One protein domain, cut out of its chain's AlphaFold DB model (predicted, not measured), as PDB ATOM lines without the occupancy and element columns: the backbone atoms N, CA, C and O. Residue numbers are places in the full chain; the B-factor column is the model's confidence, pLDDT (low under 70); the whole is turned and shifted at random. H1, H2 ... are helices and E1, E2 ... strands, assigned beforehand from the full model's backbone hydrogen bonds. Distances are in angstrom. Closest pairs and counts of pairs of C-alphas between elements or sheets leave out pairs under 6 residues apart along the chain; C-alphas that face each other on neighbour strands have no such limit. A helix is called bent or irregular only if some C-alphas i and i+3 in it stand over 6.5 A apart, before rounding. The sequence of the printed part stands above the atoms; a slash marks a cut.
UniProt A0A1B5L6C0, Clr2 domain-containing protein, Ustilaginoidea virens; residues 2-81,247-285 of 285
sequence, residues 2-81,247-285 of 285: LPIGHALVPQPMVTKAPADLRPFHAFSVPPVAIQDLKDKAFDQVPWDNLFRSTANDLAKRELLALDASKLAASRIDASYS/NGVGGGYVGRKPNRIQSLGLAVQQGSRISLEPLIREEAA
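Overview. This is residues 2 to 81 and 247 to 285 of the 285 residues of the protein "Clr2 domain-containing protein" of Ustilaginoidea virens (UniProt A0A1B5L6C0). The model has little regular structure: one long helix, H2, has short H1 folded back beside it and short H3 packed on its later residues, with long unnamed stretches around them. Residues 16 to 23 stick out. The 119 printed residues, 41 in named elements, mostly helix, run H1, H2, E1, E2, H3, with E1 and E2 a parallel sheet. The whole is compact, radius of gyration of the C-alphas 14.9 A, spans 45 by 31 by 30 A.

Along the chain. After residues 2 to 46, H1 is residues 47 to 53, 9.9 A, from C-alpha 47 at (36.105, 25.502, -23.750). H2 is 58 to 77, 28.7 A; E1 79 to 81, 7.2 A; E2 255 to 257, 6.8 A; H3, 260 to 267, 11.6 A, is irregular, C-alphas 263 and 266 being 9.1 A apart, and ends with C-alpha 267 at (36.229, 22.247, -34.168).

Arrangement. Hairpin H1 and H2 only just touch, 3 pairs of C-alphas within 8 A, closest Phe 51 and Arg 61, 6.6 A. H2 touches H3 with residues 69 to 76 alone, closest C-alphas Ala 72 and Ala 267, 5.5 A, a shallow tilt of 23 degrees, opposite ways. N 257 and O 80, 2.7 A, are within hydrogen-bond range. Every O i to N i+4 pair is within range in H1 and H2, 2 of 4 in H3.

Size, cuts and confidence. Residues 82 to 246 are not printed; C-alphas 81 and 247 are 19.0 A apart. Residues 248 to 252 and 285 have pLDDT under 70.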
ATOM      1  N   LEU A   2      35.667  13.169 -40.800       84.12
ATOM      2  CA  LEU A   2      36.072  13.809 -39.551       84.12
ATOM      3  C   LEU A   2      34.849  14.475 -38.894       84.12
ATOM      4  O   LEU A   2      34.288  15.386 -39.509       84.12
ATOM      5  N   PRO A   3      34.400  14.029 -37.707       87.44
ATOM      6  CA  PRO A   3      33.297  14.680 -37.009       87.44
ATOM      7  C   PRO A   3      33.681  16.081 -36.523       87.44
ATOM      8  O   PRO A   3      34.845  16.355 -36.227       87.44
ATOM      9  N   ILE A   4      32.679  16.951 -36.424       89.56
ATOM     10  CA  ILE A   4      32.813  18.329 -35.949       89.56
ATOM     11  C   ILE A   4      32.369  18.375 -34.481       89.56
ATOM     12  O   ILE A   4      31.314  17.846 -34.133       89.56
ATOM     13  N   GLY A   5      33.163  19.002 -33.620       88.25
ATOM     14  CA  GLY A   5      32.956  19.072 -32.174       88.25
ATOM     15  C   GLY A   5      33.911  20.073 -31.529       88.25
ATOM     16  O   GLY A   5      34.102  21.159 -32.059       88.25
ATOM     17  N   HIS A   6      34.523  19.713 -30.401       92.50
ATOM     18  CA  HIS A   6      35.662  20.447 -29.843       92.50
ATOM     19  C   HIS A   6      36.880  19.524 -29.755       92.50
ATOM     20  O   HIS A   6      36.746  18.371 -29.348       92.50
ATOM     21  N   ALA A   7      38.074  20.031 -30.064       91.62
ATOM     22  CA  ALA A   7      39.318  19.257 -30.116       91.62
ATOM     23  C   ALA A   7      39.650  18.480 -28.823       91.62
ATOM     24  O   ALA A   7      40.306  17.443 -28.882       91.62
ATOM     25  N   LEU A   8      39.185  18.964 -27.664       89.75
ATOM     26  CA  LEU A   8      39.364  18.320 -26.348       89.75
ATOM     27  C   LEU A   8      38.484  17.081 -26.127       89.75
ATOM     28  O   LEU A   8      38.692  16.340 -25.165       89.75
ATOM     29  N   VAL A   9      37.481  16.872 -26.978       89.25
ATOM     30  CA  VAL A   9      36.607  15.696 -26.963       89.25
ATOM     31  C   VAL A   9      36.619  15.098 -28.371       89.25
ATOM     32  O   VAL A   9      35.653  15.257 -29.121       89.25
ATOM     33  N   PRO A  10      37.742  14.473 -28.776       84.38
ATOM     34  CA  PRO A  10      37.863  13.910 -30.109       84.38
ATOM     35  C   PRO A  10      36.828  12.802 -30.293       84.38
ATOM     36  O   PRO A  10      36.668  11.922 -29.448       84.38
ATOM     37  N   GLN A  11      36.120  12.860 -31.416       84.75
ATOM     38  CA  GLN A  11      35.160  11.840 -31.807       84.75
ATOM     39  C   GLN A  11      35.804  10.886 -32.818       84.75
ATOM     40  O   GLN A  11      36.605  11.326 -33.650       84.75
ATOM     41  N   PRO A  12      35.465   9.586 -32.779       86.56
ATOM     42  CA  PRO A  12      36.020   8.620 -33.713       86.56
ATOM     43  C   PRO A  12      35.622   8.961 -35.150       86.56
ATOM     44  O   PRO A  12      34.505   9.405 -35.421       86.56
ATOM     45  N   MET A  13      36.534   8.720 -36.093       86.94
ATOM     46  CA  MET A  13      36.215   8.850 -37.512       86.94
ATOM     47  C   MET A  13      35.082   7.902 -37.895       86.94
ATOM     48  O   MET A  13      35.051   6.746 -37.477       86.94
ATOM     49  N   VAL A  14      34.190   8.383 -38.758       88.81
ATOM     50  CA  VAL A  14      33.064   7.593 -39.265       88.81
ATOM     51  C   VAL A  14      33.131   7.455 -40.778       88.81
ATOM     52  O   VAL A  14      33.505   8.394 -41.487       88.81
ATOM     53  N   THR A  15      32.729   6.297 -41.283       90.25
ATOM     54  CA  THR A  15      32.482   6.072 -42.712       90.25
ATOM     55  C   THR A  15      30.979   6.129 -42.944       90.25
ATOM     56  O   THR A  15      30.212   5.555 -42.173       90.25
ATOM     57  N   LYS A  16      30.553   6.857 -43.974       88.75
ATOM     58  CA  LYS A  16      29.146   6.986 -44.367       88.75
ATOM     59  C   LYS A  16      29.029   6.804 -45.869       88.75
ATOM     60  O   LYS A  16      29.946   7.188 -46.598       88.75
ATOM     61  N   ALA A  17      27.919   6.228 -46.316       87.69
ATOM     62  CA  ALA A  17      27.612   6.169 -47.734       87.69
ATOM     63  C   ALA A  17      27.175   7.560 -48.225       87.69
ATOM     64  O   ALA A  17      26.646   8.344 -47.437       87.69
ATOM     65  N   PRO A  18      27.322   7.879 -49.523       80.44
ATOM     66  CA  PRO A  18      26.822   9.139 -50.074       80.44
ATOM     67  C   PRO A  18      25.335   9.399 -49.781       80.44
ATOM     68  O   PRO A  18      24.961  10.540 -49.542       80.44
ATOM     69  N   ALA A  19      24.507   8.348 -49.730       80.81
ATOM     70  CA  ALA A  19      23.082   8.446 -49.398       80.81
ATOM     71  C   ALA A  19      22.805   8.866 -47.939       80.81
ATOM     72  O   ALA A  19      21.731   9.384 -47.641       80.81
ATOM     73  N   ASP A  20      23.776   8.687 -47.038       84.81
ATOM     74  CA  ASP A  20      23.688   9.131 -45.642       84.81
ATOM     75  C   ASP A  20      24.113  10.599 -45.474       84.81
ATOM     76  O   ASP A  20      23.996  11.167 -44.385       84.81
ATOM     77  N   LEU A  21      24.671  11.206 -46.526       87.56
ATOM     78  CA  LEU A  21      25.151  12.578 -46.513       87.56
ATOM     79  C   LEU A  21      24.074  13.503 -47.048       87.56
ATOM     80  O   LEU A  21      23.445  13.250 -48.071       87.56
ATOM     81  N   ARG A  22      23.900  14.626 -46.361       88.69
ATOM     82  CA  ARG A  22      22.950  15.661 -46.748       88.69
ATOM     83  C   ARG A  22      23.687  16.993 -46.824       88.69
ATOM     84  O   ARG A  22      24.576  17.221 -45.998       88.69
ATOM     85  N   PRO A  23      23.348  17.879 -47.777       91.00
ATOM     86  CA  PRO A  23      23.888  19.229 -47.773       91.00
ATOM     87  C   PRO A  23      23.619  19.914 -46.434       91.00
ATOM     88  O   PRO A  23      22.545  19.758 -45.854       91.00
ATOM     89  N   PHE A  24      24.586  20.693 -45.955       90.81
ATOM     90  CA  PHE A  24      24.500  21.339 -44.645       90.81
ATOM     91  C   PHE A  24      23.255  22.226 -44.517       90.81
ATOM     92  O   PHE A  24      22.529  22.149 -43.530       90.81
ATOM     93  N   HIS A  25      22.943  23.000 -45.560       91.38
ATOM     94  CA  HIS A  25      21.774  23.879 -45.577       91.38
ATOM     95  C   HIS A  25      20.437  23.143 -45.716       91.38
ATOM     96  O   HIS A  25      19.403  23.799 -45.721       91.38
ATOM     97  N   ALA A  26      20.409  21.813 -45.802       88.62
ATOM     98  CA  ALA A  26      19.149  21.072 -45.743       88.62
ATOM     99  C   ALA A  26      18.594  20.937 -44.311       88.62
ATOM    100  O   ALA A  26      17.469  20.476 -44.137       88.62
ATOM    101  N   PHE A  27      19.359  21.348 -43.291       83.56
ATOM    102  CA  PHE A  27      18.934  21.347 -41.889       83.56
ATOM    103  C   PHE A  27      19.265  22.666 -41.210       83.56
ATOM    104  O   PHE A  27      20.178  23.394 -41.607       83.56
ATOM    105  N   SER A  28      18.498  22.981 -40.172       82.88
ATOM    106  CA  SER A  28      18.812  24.070 -39.253       82.88
ATOM    107  C   SER A  28      19.634  23.504 -38.108       82.88
ATOM    108  O   SER A  28      19.254  22.490 -37.521       82.88
ATOM    109  N   VAL A  29      20.744  24.159 -37.773       86.75
ATOM    110  CA  VAL A  29      21.478  23.826 -36.549       86.75
ATOM    111  C   VAL A  29      20.550  24.128 -35.364       86.75
ATOM    112  O   VAL A  29      20.071  25.261 -35.257       86.75
ATOM    113  N   PRO A  30      20.241  23.145 -34.500       87.94
ATOM    114  CA  PRO A  30      19.377  23.382 -33.351       87.94
ATOM    115  C   PRO A  30      20.038  24.373 -32.383       87.94
ATOM    116  O   PRO A  30      21.268  24.463 -32.345       87.94
ATOM    117  N   PRO A  31      19.258  25.095 -31.560       88.38
ATOM    118  CA  PRO A  31      19.831  25.948 -30.529       88.38
ATOM    119  C   PRO A  31      20.668  25.132 -29.532       88.38
ATOM    120  O   PRO A  31      20.451  23.931 -29.307       88.38
ATOM    121  N   VAL A  32      21.644  25.802 -28.920       92.56
ATOM    122  CA  VAL A  32      22.376  25.254 -27.772       92.56
ATOM    123  C   VAL A  32      21.425  25.055 -26.589       92.56
ATOM    124  O   VAL A  32      20.459  25.802 -26.430       92.56
ATOM    125  N   ALA A  33      21.674  24.022 -25.792       93.81
ATOM    126  CA  ALA A  33      20.879  23.696 -24.612       93.81
ATOM    127  C   ALA A  33      21.375  24.437 -23.359       93.81
ATOM    128  O   ALA A  33      20.583  24.783 -22.485       93.81
ATOM    129  N   ILE A  34      22.680  24.695 -23.268       93.88
ATOM    130  CA  ILE A  34      23.303  25.440 -22.178       93.88
ATOM    131  C   ILE A  34      23.042  26.930 -22.404       93.88
ATOM    132  O   ILE A  34      23.577  27.543 -23.329       93.88
ATOM    133  N   GLN A  35      22.234  27.521 -21.524       91.62
ATOM    134  CA  GLN A  35      21.762  28.899 -21.656       91.62
ATOM    135  C   GLN A  35      22.908  29.918 -21.775       91.62
ATOM    136  O   GLN A  35      22.847  30.815 -22.615       91.62
ATOM    137  N   ASP A  36      23.992  29.728 -21.017       91.69
ATOM    138  CA  ASP A  36      25.173  30.607 -21.019       91.69
ATOM    139  C   ASP A  36      25.958  30.612 -22.342       91.69
ATOM    140  O   ASP A  36      26.896  31.403 -22.498       91.69
ATOM    141  N   LEU A  37      25.629  29.711 -23.274       92.19
ATOM    142  CA  LEU A  37      26.262  29.604 -24.589       92.19
ATOM    143  C   LEU A  37      25.431  30.237 -25.714       92.19
ATOM    144  O   LEU A  37      25.957  30.403 -26.811       92.19
ATOM    145  N   LYS A  38      24.164  30.597 -25.467       87.88
ATOM    146  CA  LYS A  38      23.189  30.960 -26.514       87.88
ATOM    147  C   LYS A  38      23.641  32.096 -27.435       87.88
ATOM    148  O   LYS A  38      23.430  32.014 -28.643       87.88
ATOM    149  N   ASP A  39      24.316  33.095 -26.875       86.25
ATOM    150  CA  ASP A  39      24.751  34.297 -27.595       86.25
ATOM    151  C   ASP A  39      26.275  34.360 -27.796       86.25
ATOM    152  O   ASP A  39      26.822  35.403 -28.155       86.25
ATOM    153  N   LYS A  40      26.990  33.250 -27.565       90.12
ATOM    154  CA  LYS A  40      28.451  33.194 -27.701       90.12
ATOM    155  C   LYS A  40      28.862  32.616 -29.047       90.12
ATOM    156  O   LYS A  40      28.322  31.610 -29.503       90.12
ATOM    157  N   ALA A  41      29.878  33.215 -29.663       91.19
ATOM    158  CA  ALA A  41      30.568  32.581 -30.779       91.19
ATOM    159  C   ALA A  41      31.456  31.435 -30.271       91.19
ATOM    160  O   ALA A  41      31.996  31.510 -29.168       91.19
ATOM    161  N   PHE A  42      31.674  30.412 -31.101       93.38
ATOM    162  CA  PHE A  42      32.512  29.260 -30.748       93.38
ATOM    163  C   PHE A  42      33.890  29.663 -30.198       93.38
ATOM    164  O   PHE A  42      34.299  29.157 -29.161       93.38
ATOM    165  N   ASP A  43      34.570  30.620 -30.837       91.56
ATOM    166  CA  ASP A  43      35.919  31.059 -30.439       91.56
ATOM    167  C   ASP A  43      35.933  31.921 -29.152       91.56
ATOM    168  O   ASP A  43      36.999  32.191 -28.607       91.56
ATOM    169  N   GLN A  44      34.772  32.366 -28.654       92.44
ATOM    170  CA  GLN A  44      34.649  33.177 -27.429       92.44
ATOM    171  C   GLN A  44      34.379  32.334 -26.178       92.44
ATOM    172  O   GLN A  44      34.434  32.840 -25.055       92.44
ATOM    173  N   VAL A  45      34.029  31.061 -26.352       93.94
ATOM    174  CA  VAL A  45      33.723  30.171 -25.236       93.94
ATOM    175  C   VAL A  45      35.037  29.638 -24.648       93.94
ATOM    176  O   VAL A  45      35.862  29.108 -25.392       93.94
ATOM    177  N   PRO A  46      35.252  29.717 -23.319       95.00
ATOM    178  CA  PRO A  46      36.447  29.177 -22.670       95.00
ATOM    179  C   PRO A  46      36.343  27.649 -22.530       95.00
ATOM    180  O   PRO A  46      36.204  27.116 -21.425       95.00
ATOM    181  N   TRP A  47      36.369  26.940 -23.662       94.88
ATOM    182  CA  TRP A  47      36.105  25.502 -23.750       94.88
ATOM    183  C   TRP A  47      36.969  24.670 -22.808       94.88
ATOM    184  O   TRP A  47      36.439  23.808 -22.115       94.88
ATOM    185  N   ASP A  48      38.271  24.951 -22.725       93.31
ATOM    186  CA  ASP A  48      39.192  24.273 -21.809       93.31
ATOM    187  C   ASP A  48      38.698  24.274 -20.362       93.31
ATOM    188  O   ASP A  48      38.709  23.235 -19.702       93.31
ATOM    189  N   ASN A  49      38.236  25.425 -19.874       94.69
ATOM    190  CA  ASN A  49      37.772  25.565 -18.498       94.69
ATOM    191  C   ASN A  49      36.463  24.800 -18.282       94.69
ATOM    192  O   ASN A  49      36.316  24.115 -17.270       94.69
ATOM    193  N   LEU A  50      35.541  24.861 -19.249       95.38
ATOM    194  CA  LEU A  50      34.255  24.160 -19.181       95.38
ATOM    195  C   LEU A  50      34.418  22.633 -19.259       95.38
ATOM    196  O   LEU A  50      33.774  21.892 -18.517       95.38
ATOM    197  N   PHE A  51      35.307  22.133 -20.119       94.44
ATOM    198  CA  PHE A  51      35.573  20.697 -20.212       94.44
ATOM    199  C   PHE A  51      36.350  20.164 -19.006       94.44
ATOM    200  O   PHE A  51      36.165  19.002 -18.644       94.44
ATOM    201  N   ARG A  52      37.198  20.978 -18.364       93.31
ATOM    202  CA  ARG A  52      37.849  20.603 -17.097       93.31
ATOM    203  C   ARG A  52      36.854  20.567 -15.942       93.31
ATOM    204  O   ARG A  52      36.865  19.606 -15.179       93.31
ATOM    205  N   SER A  53      35.974  21.563 -15.825       92.81
ATOM    206  CA  SER A  53      34.989  21.616 -14.736       92.81
ATOM    207  C   SER A  53      33.932  20.508 -14.819       92.81
ATOM    208  O   SER A  53      33.371  20.120 -13.798       92.81
ATOM    209  N   THR A  54      33.696  19.956 -16.012       93.12
ATOM    210  CA  THR A  54      32.759  18.844 -16.256       93.12
ATOM    211  C   THR A  54      33.432  17.468 -16.334       93.12
ATOM    212  O   THR A  54      32.771  16.486 -16.651       93.12
ATOM    213  N   ALA A  55      34.733  17.350 -16.038       89.50
ATOM    214  CA  ALA A  55      35.485  16.106 -16.243       89.50
ATOM    215  C   ALA A  55      34.923  14.886 -15.482       89.50
ATOM    216  O   ALA A  55      34.992  13.774 -15.997       89.50
ATOM    217  N   ASN A  56      34.333  15.102 -14.301       92.81
ATOM    218  CA  ASN A  56      33.784  14.039 -13.448       92.81
ATOM    219  C   ASN A  56      32.268  13.821 -13.624       92.81
ATOM    220  O   ASN A  56      31.685  13.010 -12.909       92.81
ATOM    221  N   ASP A  57      31.617  14.543 -14.540       94.62
ATOM    222  CA  ASP A  57      30.177  14.448 -14.803       94.62
ATOM    223  C   ASP A  57      29.959  14.144 -16.289       94.62
ATOM    224  O   ASP A  57      29.962  15.041 -17.139       94.62
ATOM    225  N   LEU A  58      29.814  12.852 -16.603       92.06
ATOM    226  CA  LEU A  58      29.730  12.368 -17.981       92.06
ATOM    227  C   LEU A  58      28.554  13.003 -18.736       92.06
ATOM    228  O   LEU A  58      28.740  13.482 -19.852       92.06
ATOM    229  N   ALA A  59      27.381  13.086 -18.105       93.69
ATOM    230  CA  ALA A  59      26.185  13.643 -18.730       93.69
ATOM    231  C   ALA A  59      26.364  15.132 -19.070       93.69
ATOM    232  O   ALA A  59      26.035  15.568 -20.175       93.69
ATOM    233  N   LYS A  60      26.944  15.926 -18.156       93.69
ATOM    234  CA  LYS A  60      27.249  17.339 -18.444       93.69
ATOM    235  C   LYS A  60      28.325  17.494 -19.511       93.69
ATOM    236  O   LYS A  60      28.229  18.402 -20.338       93.69
ATOM    237  N   ARG A  61      29.338  16.626 -19.515       93.81
ATOM    238  CA  ARG A  61      30.405  16.641 -20.521       93.81
ATOM    239  C   ARG A  61      29.866  16.338 -21.920       93.81
ATOM    240  O   ARG A  61      30.257  17.011 -22.871       93.81
ATOM    241  N   GLU A  62      28.966  15.366 -22.044       93.06
ATOM    242  CA  GLU A  62      28.301  15.017 -23.304       93.06
ATOM    243  C   GLU A  62      27.412  16.155 -23.814       93.06
ATOM    244  O   GLU A  62      27.507  16.528 -24.985       93.06
ATOM    245  N   LEU A  63      26.619  16.775 -22.932       94.75
ATOM    246  CA  LEU A  63      25.804  17.943 -23.279       94.75
ATOM    247  C   LEU A  63      26.665  19.120 -23.764       94.75
ATOM    248  O   LEU A  63      26.349  19.755 -24.771       94.75
ATOM    249  N   LEU A  64      27.782  19.388 -23.081       95.56
ATOM    250  CA  LEU A  64      28.728  20.432 -23.466       95.56
ATOM    251  C   LEU A  64      29.389  20.137 -24.821       95.56
ATOM    252  O   LEU A  64      29.519  21.038 -25.647       95.56
ATOM    253  N   ALA A  65      29.781  18.884 -25.072       94.31
ATOM    254  CA  ALA A  65      30.340  18.467 -26.357       94.31
ATOM    255  C   ALA A  65      29.322  18.607 -27.501       94.31
ATOM    256  O   ALA A  65      29.678  19.046 -28.599       94.31
ATOM    257  N   LEU A  66      28.050  18.291 -27.236       94.19
ATOM    258  CA  LEU A  66      26.960  18.490 -28.184       94.19
ATOM    259  C   LEU A  66      26.784  19.975 -28.523       94.19
ATOM    260  O   LEU A  66      26.745  20.328 -29.701       94.19
ATOM    261  N   ASP A  67      26.730  20.861 -27.531       94.88
ATOM    262  CA  ASP A  67      26.593  22.298 -27.785       94.88
ATOM    263  C   ASP A  67      27.830  22.910 -28.457       94.88
ATOM    264  O   ASP A  67      27.690  23.764 -29.336       94.88
ATOM    265  N   ALA A  68      29.030  22.414 -28.144       94.81
ATOM    266  CA  ALA A  68      30.249  22.781 -28.856       94.81
ATOM    267  C   ALA A  68      30.161  22.447 -30.351       94.81
ATOM    268  O   ALA A  68      30.521  23.279 -31.181       94.81
ATOM    269  N   SER A  69      29.621  21.274 -30.706       93.88
ATOM    270  CA  SER A  69      29.423  20.877 -32.109       93.88
ATOM    271  C   SER A  69      28.458  21.806 -32.859       93.88
ATOM    272  O   SER A  69      28.701  22.138 -34.021       93.88
ATOM    273  N   LYS A  70      27.408  22.298 -32.186       93.50
ATOM    274  CA  LYS A  70      26.436  23.238 -32.767       93.50
ATOM    275  C   LYS A  70      27.089  24.590 -33.048       93.50
ATOM    276  O   LYS A  70      27.005  25.091 -34.166       93.50
ATOM    277  N   LEU A  71      27.797  25.151 -32.062       93.88
ATOM    278  CA  LEU A  71      28.510  26.421 -32.236       93.88
ATOM    279  C   LEU A  71      29.644  26.306 -33.264       93.88
ATOM    280  O   LEU A  71      29.859  27.232 -34.047       93.88
ATOM    281  N   ALA A  72      30.343  25.168 -33.310       93.81
ATOM    282  CA  ALA A  72      31.354  24.885 -34.322       93.81
ATOM    283  C   ALA A  72      30.762  24.882 -35.737       93.81
ATOM    284  O   ALA A  72      31.334  25.487 -36.644       93.81
ATOM    285  N   ALA A  73      29.605  24.243 -35.926       93.06
ATOM    286  CA  ALA A  73      28.900  24.236 -37.202       93.06
ATOM    287  C   ALA A  73      28.532  25.662 -37.655       93.06
ATOM    288  O   ALA A  73      28.831  26.025 -38.795       93.06
ATOM    289  N   SER A  74      27.981  26.492 -36.758       92.06
ATOM    290  CA  SER A  74      27.689  27.909 -37.037       92.06
ATOM    291  C   SER A  74      28.953  28.700 -37.399       92.06
ATOM    292  O   SER A  74      28.965  29.434 -38.388       92.06
ATOM    293  N   ARG A  75      30.050  28.516 -36.649       93.06
ATOM    294  CA  ARG A  75      31.348  29.162 -36.917       93.06
ATOM    295  C   ARG A  75      31.890  28.801 -38.299       93.06
ATOM    296  O   ARG A  75      32.351  29.682 -39.023       93.06
ATOM    297  N   ILE A  76      31.855  27.515 -38.654       94.19
ATOM    298  CA  ILE A  76      32.323  27.032 -39.957       94.19
ATOM    299  C   ILE A  76      31.480  27.665 -41.058       94.19
ATOM    300  O   ILE A  76      32.066  28.249 -41.966       94.19
ATOM    301  N   ASP A  77      30.146  27.621 -40.951       93.75
ATOM    302  CA  ASP A  77      29.219  28.209 -41.929       93.75
ATOM    303  C   ASP A  77      29.438  29.722 -42.121       93.75
ATOM    304  O   ASP A  77      29.410  30.220 -43.248       93.75
ATOM    305  N   ALA A  78      29.763  30.442 -41.044       92.25
ATOM    306  CA  ALA A  78      30.074  31.874 -41.045       92.25
ATOM    307  C   ALA A  78      31.484  32.231 -41.557       92.25
ATOM    308  O   ALA A  78      31.830  33.415 -41.629       92.25
ATOM    309  N   SER A  79      32.301  31.239 -41.921       94.62
ATOM    310  CA  SER A  79      33.659  31.424 -42.442       94.62
ATOM    311  C   SER A  79      33.763  31.065 -43.925       94.62
ATOM    312  O   SER A  79      32.841  30.481 -44.501       94.62
ATOM    313  N   TYR A  80      34.881  31.415 -44.556       96.50
ATOM    314  CA  TYR A  80      35.242  30.887 -45.869       96.50
ATOM    315  C   TYR A  80      36.761  30.815 -46.053       96.50
ATOM    316  O   TYR A  80      37.494  31.542 -45.390       96.50
ATOM    317  N   SER A  81      37.241  29.973 -46.965       96.81
ATOM    318  CA  SER A  81      38.636  29.958 -47.429       96.81
ATOM    319  C   SER A  81      38.694  29.878 -48.952       96.81
ATOM    320  O   SER A  81      37.762  29.390 -49.592       96.81
ATOM    321  N   ASN A 247      22.306  31.863 -41.337       70.25
ATOM    322  CA  ASN A 247      21.032  31.865 -40.601       70.25
ATOM    323  C   ASN A 247      21.063  31.021 -39.301       70.25
ATOM    324  O   ASN A 247      20.014  30.795 -38.700       70.25
ATOM    325  N   GLY A 248      22.226  30.505 -38.886       61.97
ATOM    326  CA  GLY A 248      22.374  29.673 -37.685       61.97
ATOM    327  C   GLY A 248      22.279  30.450 -36.363       61.97
ATOM    328  O   GLY A 248      22.442  31.666 -36.326       61.97
ATOM    329  N   VAL A 249      22.026  29.729 -35.263       55.44
ATOM    330  CA  VAL A 249      21.993  30.284 -33.897       55.44
ATOM    331  C   VAL A 249      23.419  30.471 -33.379       55.44
ATOM    332  O   VAL A 249      24.215  29.535 -33.461       55.44
ATOM    333  N   GLY A 250      23.705  31.645 -32.804       55.91
ATOM    334  CA  GLY A 250      24.958  31.946 -32.108       55.91
ATOM    335  C   GLY A 250      26.168  32.071 -33.041       55.91
ATOM    336  O   GLY A 250      26.546  31.134 -33.741       55.91
ATOM    337  N   GLY A 251      26.820  33.233 -33.017       59.88
ATOM    338  CA  GLY A 251      28.071  33.476 -33.739       59.88
ATOM    339  C   GLY A 251      27.966  34.610 -34.751       59.88
ATOM    340  O   GLY A 251      27.186  34.561 -35.698       59.88
ATOM    341  N   GLY A 252      28.778  35.646 -34.540       69.69
ATOM    342  CA  GLY A 252      28.979  36.705 -35.523       69.69
ATOM    343  C   GLY A 252      29.663  36.186 -36.790       69.69
ATOM    344  O   GLY A 252      30.178  35.069 -36.844       69.69
ATOM    345  N   TYR A 253      29.686  37.029 -37.817       85.00
ATOM    346  CA  TYR A 253      30.420  36.758 -39.048       85.00
ATOM    347  C   TYR A 253      31.909  36.495 -38.748       85.00
ATOM    348  O   TYR A 253      32.564  37.297 -38.085       85.00
ATOM    349  N   VAL A 254      32.429  35.358 -39.225       90.88
ATOM    350  CA  VAL A 254      33.823  34.929 -39.003       90.88
ATOM    351  C   VAL A 254      34.725  35.364 -40.159       90.88
ATOM    352  O   VAL A 254      35.874  35.741 -39.937       90.88
ATOM    353  N   GLY A 255      34.209  35.311 -41.389       92.75
ATOM    354  CA  GLY A 255      34.910  35.754 -42.594       92.75
ATOM    355  C   GLY A 255      36.046  34.836 -43.047       92.75
ATOM    356  O   GLY A 255      36.022  33.621 -42.821       92.75
ATOM    357  N   ARG A 256      37.024  35.419 -43.751       95.00
ATOM    358  CA  ARG A 256      38.106  34.679 -44.412       95.00
ATOM    359  C   ARG A 256      39.003  33.947 -43.414       95.00
ATOM    360  O   ARG A 256      39.439  34.507 -42.409       95.00
ATOM    361  N   LYS A 257      39.360  32.714 -43.758       95.38
ATOM    362  CA  LYS A 257      40.442  31.925 -43.170       95.38
ATOM    363  C   LYS A 257      41.449  31.557 -44.265       95.38
ATOM    364  O   LYS A 257      41.035  31.441 -45.420       95.38
ATOM    365  N   PRO A 258      42.738  31.367 -43.925       93.56
ATOM    366  CA  PRO A 258      43.765  31.046 -44.921       93.56
ATOM    367  C   PRO A 258      43.447  29.775 -45.721       93.56
ATOM    368  O   PRO A 258      43.570  29.742 -46.938       93.56
ATOM    369  N   ASN A 259      42.967  28.732 -45.042       94.31
ATOM    370  CA  ASN A 259      42.682  27.431 -45.644       94.31
ATOM    371  C   ASN A 259      41.593  26.681 -44.865       94.31
ATOM    372  O   ASN A 259      41.122  27.130 -43.811       94.31
ATOM    373  N   ARG A 260      41.188  25.519 -45.382       94.50
ATOM    374  CA  ARG A 260      40.062  24.755 -44.858       94.50
ATOM    375  C   ARG A 260      40.308  24.245 -43.446       94.50
ATOM    376  O   ARG A 260      39.384  24.280 -42.635       94.50
ATOM    377  N   ILE A 261      41.524  23.802 -43.119       93.69
ATOM    378  CA  ILE A 261      41.821  23.326 -41.761       93.69
ATOM    379  C   ILE A 261      41.732  24.470 -40.739       93.69
ATOM    380  O   ILE A 261      41.223  24.254 -39.644       93.69
ATOM    381  N   GLN A 262      42.090  25.705 -41.113       93.38
ATOM    382  CA  GLN A 262      41.897  26.897 -40.272       93.38
ATOM    383  C   GLN A 262      40.417  27.319 -40.151       93.38
ATOM    384  O   GLN A 262      39.988  27.826 -39.106       93.38
ATOM    385  N   SER A 263      39.594  27.069 -41.178       93.44
ATOM    386  CA  SER A 263      38.128  27.184 -41.071       93.44
ATOM    387  C   SER A 263      37.531  26.209 -40.059       93.44
ATOM    388  O   SER A 263      36.573  26.568 -39.379       93.44
ATOM    389  N   LEU A 264      38.111  25.015 -39.902       93.56
ATOM    390  CA  LEU A 264      37.708  24.073 -38.856       93.56
ATOM    391  C   LEU A 264      38.285  24.479 -37.488       93.56
ATOM    392  O   LEU A 264      37.552  24.550 -36.508       93.56
ATOM    393  N   GLY A 265      39.571  24.824 -37.410       92.50
ATOM    394  CA  GLY A 265      40.220  25.259 -36.170       92.50
ATOM    395  C   GLY A 265      40.074  24.231 -35.041       92.50
ATOM    396  O   GLY A 265      40.280  23.037 -35.248       92.50
ATOM    397  N   LEU A 266      39.667  24.685 -33.849       93.56
ATOM    398  CA  LEU A 266      39.415  23.816 -32.687       93.56
ATOM    399  C   LEU A 266      38.145  22.958 -32.817       93.56
ATOM    400  O   LEU A 266      37.839  22.187 -31.908       93.56
ATOM    401  N   ALA A 267      37.412  23.063 -33.929       93.38
ATOM    402  CA  ALA A 267      36.229  22.247 -34.168       93.38
ATOM    403  C   ALA A 267      36.544  20.775 -34.485       93.38
ATOM    404  O   ALA A 267      35.639  19.950 -34.590       93.38
ATOM    405  N   VAL A 268      37.817  20.444 -34.685       92.81
ATOM    406  CA  VAL A 268      38.283  19.095 -35.004       92.81
ATOM    407  C   VAL A 268      39.514  18.750 -34.177       92.81
ATOM    408  O   VAL A 268      40.165  19.627 -33.613       92.81
ATOM    409  N   GLN A 269      39.847  17.463 -34.100       90.12
ATOM    410  CA  GLN A 269      41.025  16.999 -33.371       90.12
ATOM    411  C   GLN A 269      42.307  17.670 -33.899       90.12
ATOM    412  O   GLN A 269      42.523  17.751 -35.111       90.12
ATOM    413  N   GLN A 270      43.185  18.109 -32.994       86.94
ATOM    414  CA  GLN A 270      44.479  18.678 -33.375       86.94
ATOM    415  C   GLN A 270      45.325  17.666 -34.159       86.94
ATOM    416  O   GLN A 270      45.335  16.473 -33.860       86.94
ATOM    417  N   GLY A 271      46.023  18.149 -35.188       86.00
ATOM    418  CA  GLY A 271      46.794  17.303 -36.102       86.00
ATOM    419  C   GLY A 271      45.960  16.608 -37.184       86.00
ATOM    420  O   GLY A 271      46.534  15.925 -38.034       86.00
ATOM    421  N   SER A 272      44.634  16.800 -37.199       87.38
ATOM    422  CA  SER A 272      43.787  16.335 -38.302       87.38
ATOM    423  C   SER A 272      44.257  16.910 -39.635       87.38
ATOM    424  O   SER A 272      44.637  18.077 -39.731       87.38
ATOM    425  N   ARG A 273      44.178  16.089 -40.682       86.94
ATOM    426  CA  ARG A 273      44.477  16.491 -42.058       86.94
ATOM    427  C   ARG A 273      43.238  16.338 -42.918       86.94
ATOM    428  O   ARG A 273      42.469  15.393 -42.752       86.94
ATOM    429  N   ILE A 274      43.069  17.265 -43.851       87.94
ATOM    430  CA  ILE A 274      42.016  17.202 -44.859       87.94
ATOM    431  C   ILE A 274      42.657  16.682 -46.136       87.94
ATOM    432  O   ILE A 274      43.648  17.238 -46.604       87.94
ATOM    433  N   SER A 275      42.104  15.600 -46.677       89.31
ATOM    434  CA  SER A 275      42.481  15.122 -48.002       89.31
ATOM    435  C   SER A 275      41.647  15.874 -49.029       89.31
ATOM    436  O   SER A 275      40.425  15.727 -49.047       89.31
ATOM    437  N   LEU A 276      42.308  16.678 -49.853       90.56
ATOM    438  CA  LEU A 276      41.714  17.386 -50.984       90.56
ATOM    439  C   LEU A 276      42.217  16.768 -52.288       90.56
ATOM    440  O   LEU A 276      43.250  16.093 -52.304       90.56
ATOM    441  N   GLU A 277      41.491  16.979 -53.381       92.50
ATOM    442  CA  GLU A 277      41.958  16.567 -54.698       92.50
ATOM    443  C   GLU A 277      43.303  17.235 -55.031       92.50
ATOM    444  O   GLU A 277      43.491  18.407 -54.697       92.50
ATOM    445  N   PRO A 278      44.226  16.548 -55.736       89.31
ATOM    446  CA  PRO A 278      45.588  17.048 -55.967       89.31
ATOM    447  C   PRO A 278      45.675  18.430 -56.625       89.31
ATOM    448  O   PRO A 278      46.673  19.131 -56.484       89.31
ATOM    449  N   LEU A 279      44.640  18.819 -57.372       90.38
ATOM    450  CA  LEU A 279      44.585  20.101 -58.066       90.38
ATOM    451  C   LEU A 279      44.188  21.267 -57.156       90.38
ATOM    452  O   LEU A 279      44.389  22.409 -57.562       90.38
ATOM    453  N   ILE A 280      43.652  21.012 -55.959       93.00
ATOM    454  CA  ILE A 280      43.256  22.058 -55.014       93.00
ATOM    455  C   ILE A 280      44.487  22.539 -54.246       93.00
ATOM    456  O   ILE A 280      45.082  21.805 -53.459       93.00
ATOM    457  N   ARG A 281      44.851  23.807 -54.460       93.06
ATOM    458  CA  ARG A 281      45.962  24.489 -53.788       93.06
ATOM    459  C   ARG A 281      45.417  25.564 -52.856       93.06
ATOM    460  O   ARG A 281      44.954  26.602 -53.324       93.06
ATOM    461  N   GLU A 282      45.448  25.306 -51.556       92.69
ATOM    462  CA  GLU A 282      45.106  26.303 -50.534       92.69
ATOM    463  C   GLU A 282      46.330  27.147 -50.144       92.69
ATOM    464  O   GLU A 282      47.467  26.796 -50.463       92.69
ATOM    465  N   GLU A 283      46.108  28.253 -49.431       85.12
ATOM    466  CA  GLU A 283      47.201  29.004 -48.810       85.12
ATOM    467  C   GLU A 283      47.871  28.171 -47.709       85.12
ATOM    468  O   GLU A 283      47.207  27.451 -46.950       85.12
ATOM    469  N   ALA A 284      49.196  28.286 -47.609       77.38
ATOM    470  CA  ALA A 284      49.948  27.661 -46.528       77.38
ATOM    471  C   ALA A 284      49.462  28.182 -45.161       77.38
ATOM    472  O   ALA A 284      49.082  29.347 -45.032       77.38
ATOM    473  N   ALA A 285      49.430  27.283 -44.173       59.66
ATOM    474  CA  ALA A 285      49.080  27.600 -42.789       59.66
ATOM    475  C   ALA A 285      50.223  28.318 -42.064       59.66
ATOM    476  O   ALA A 285      51.395  27.990 -42.359       59.66
TER     477      ALA A 285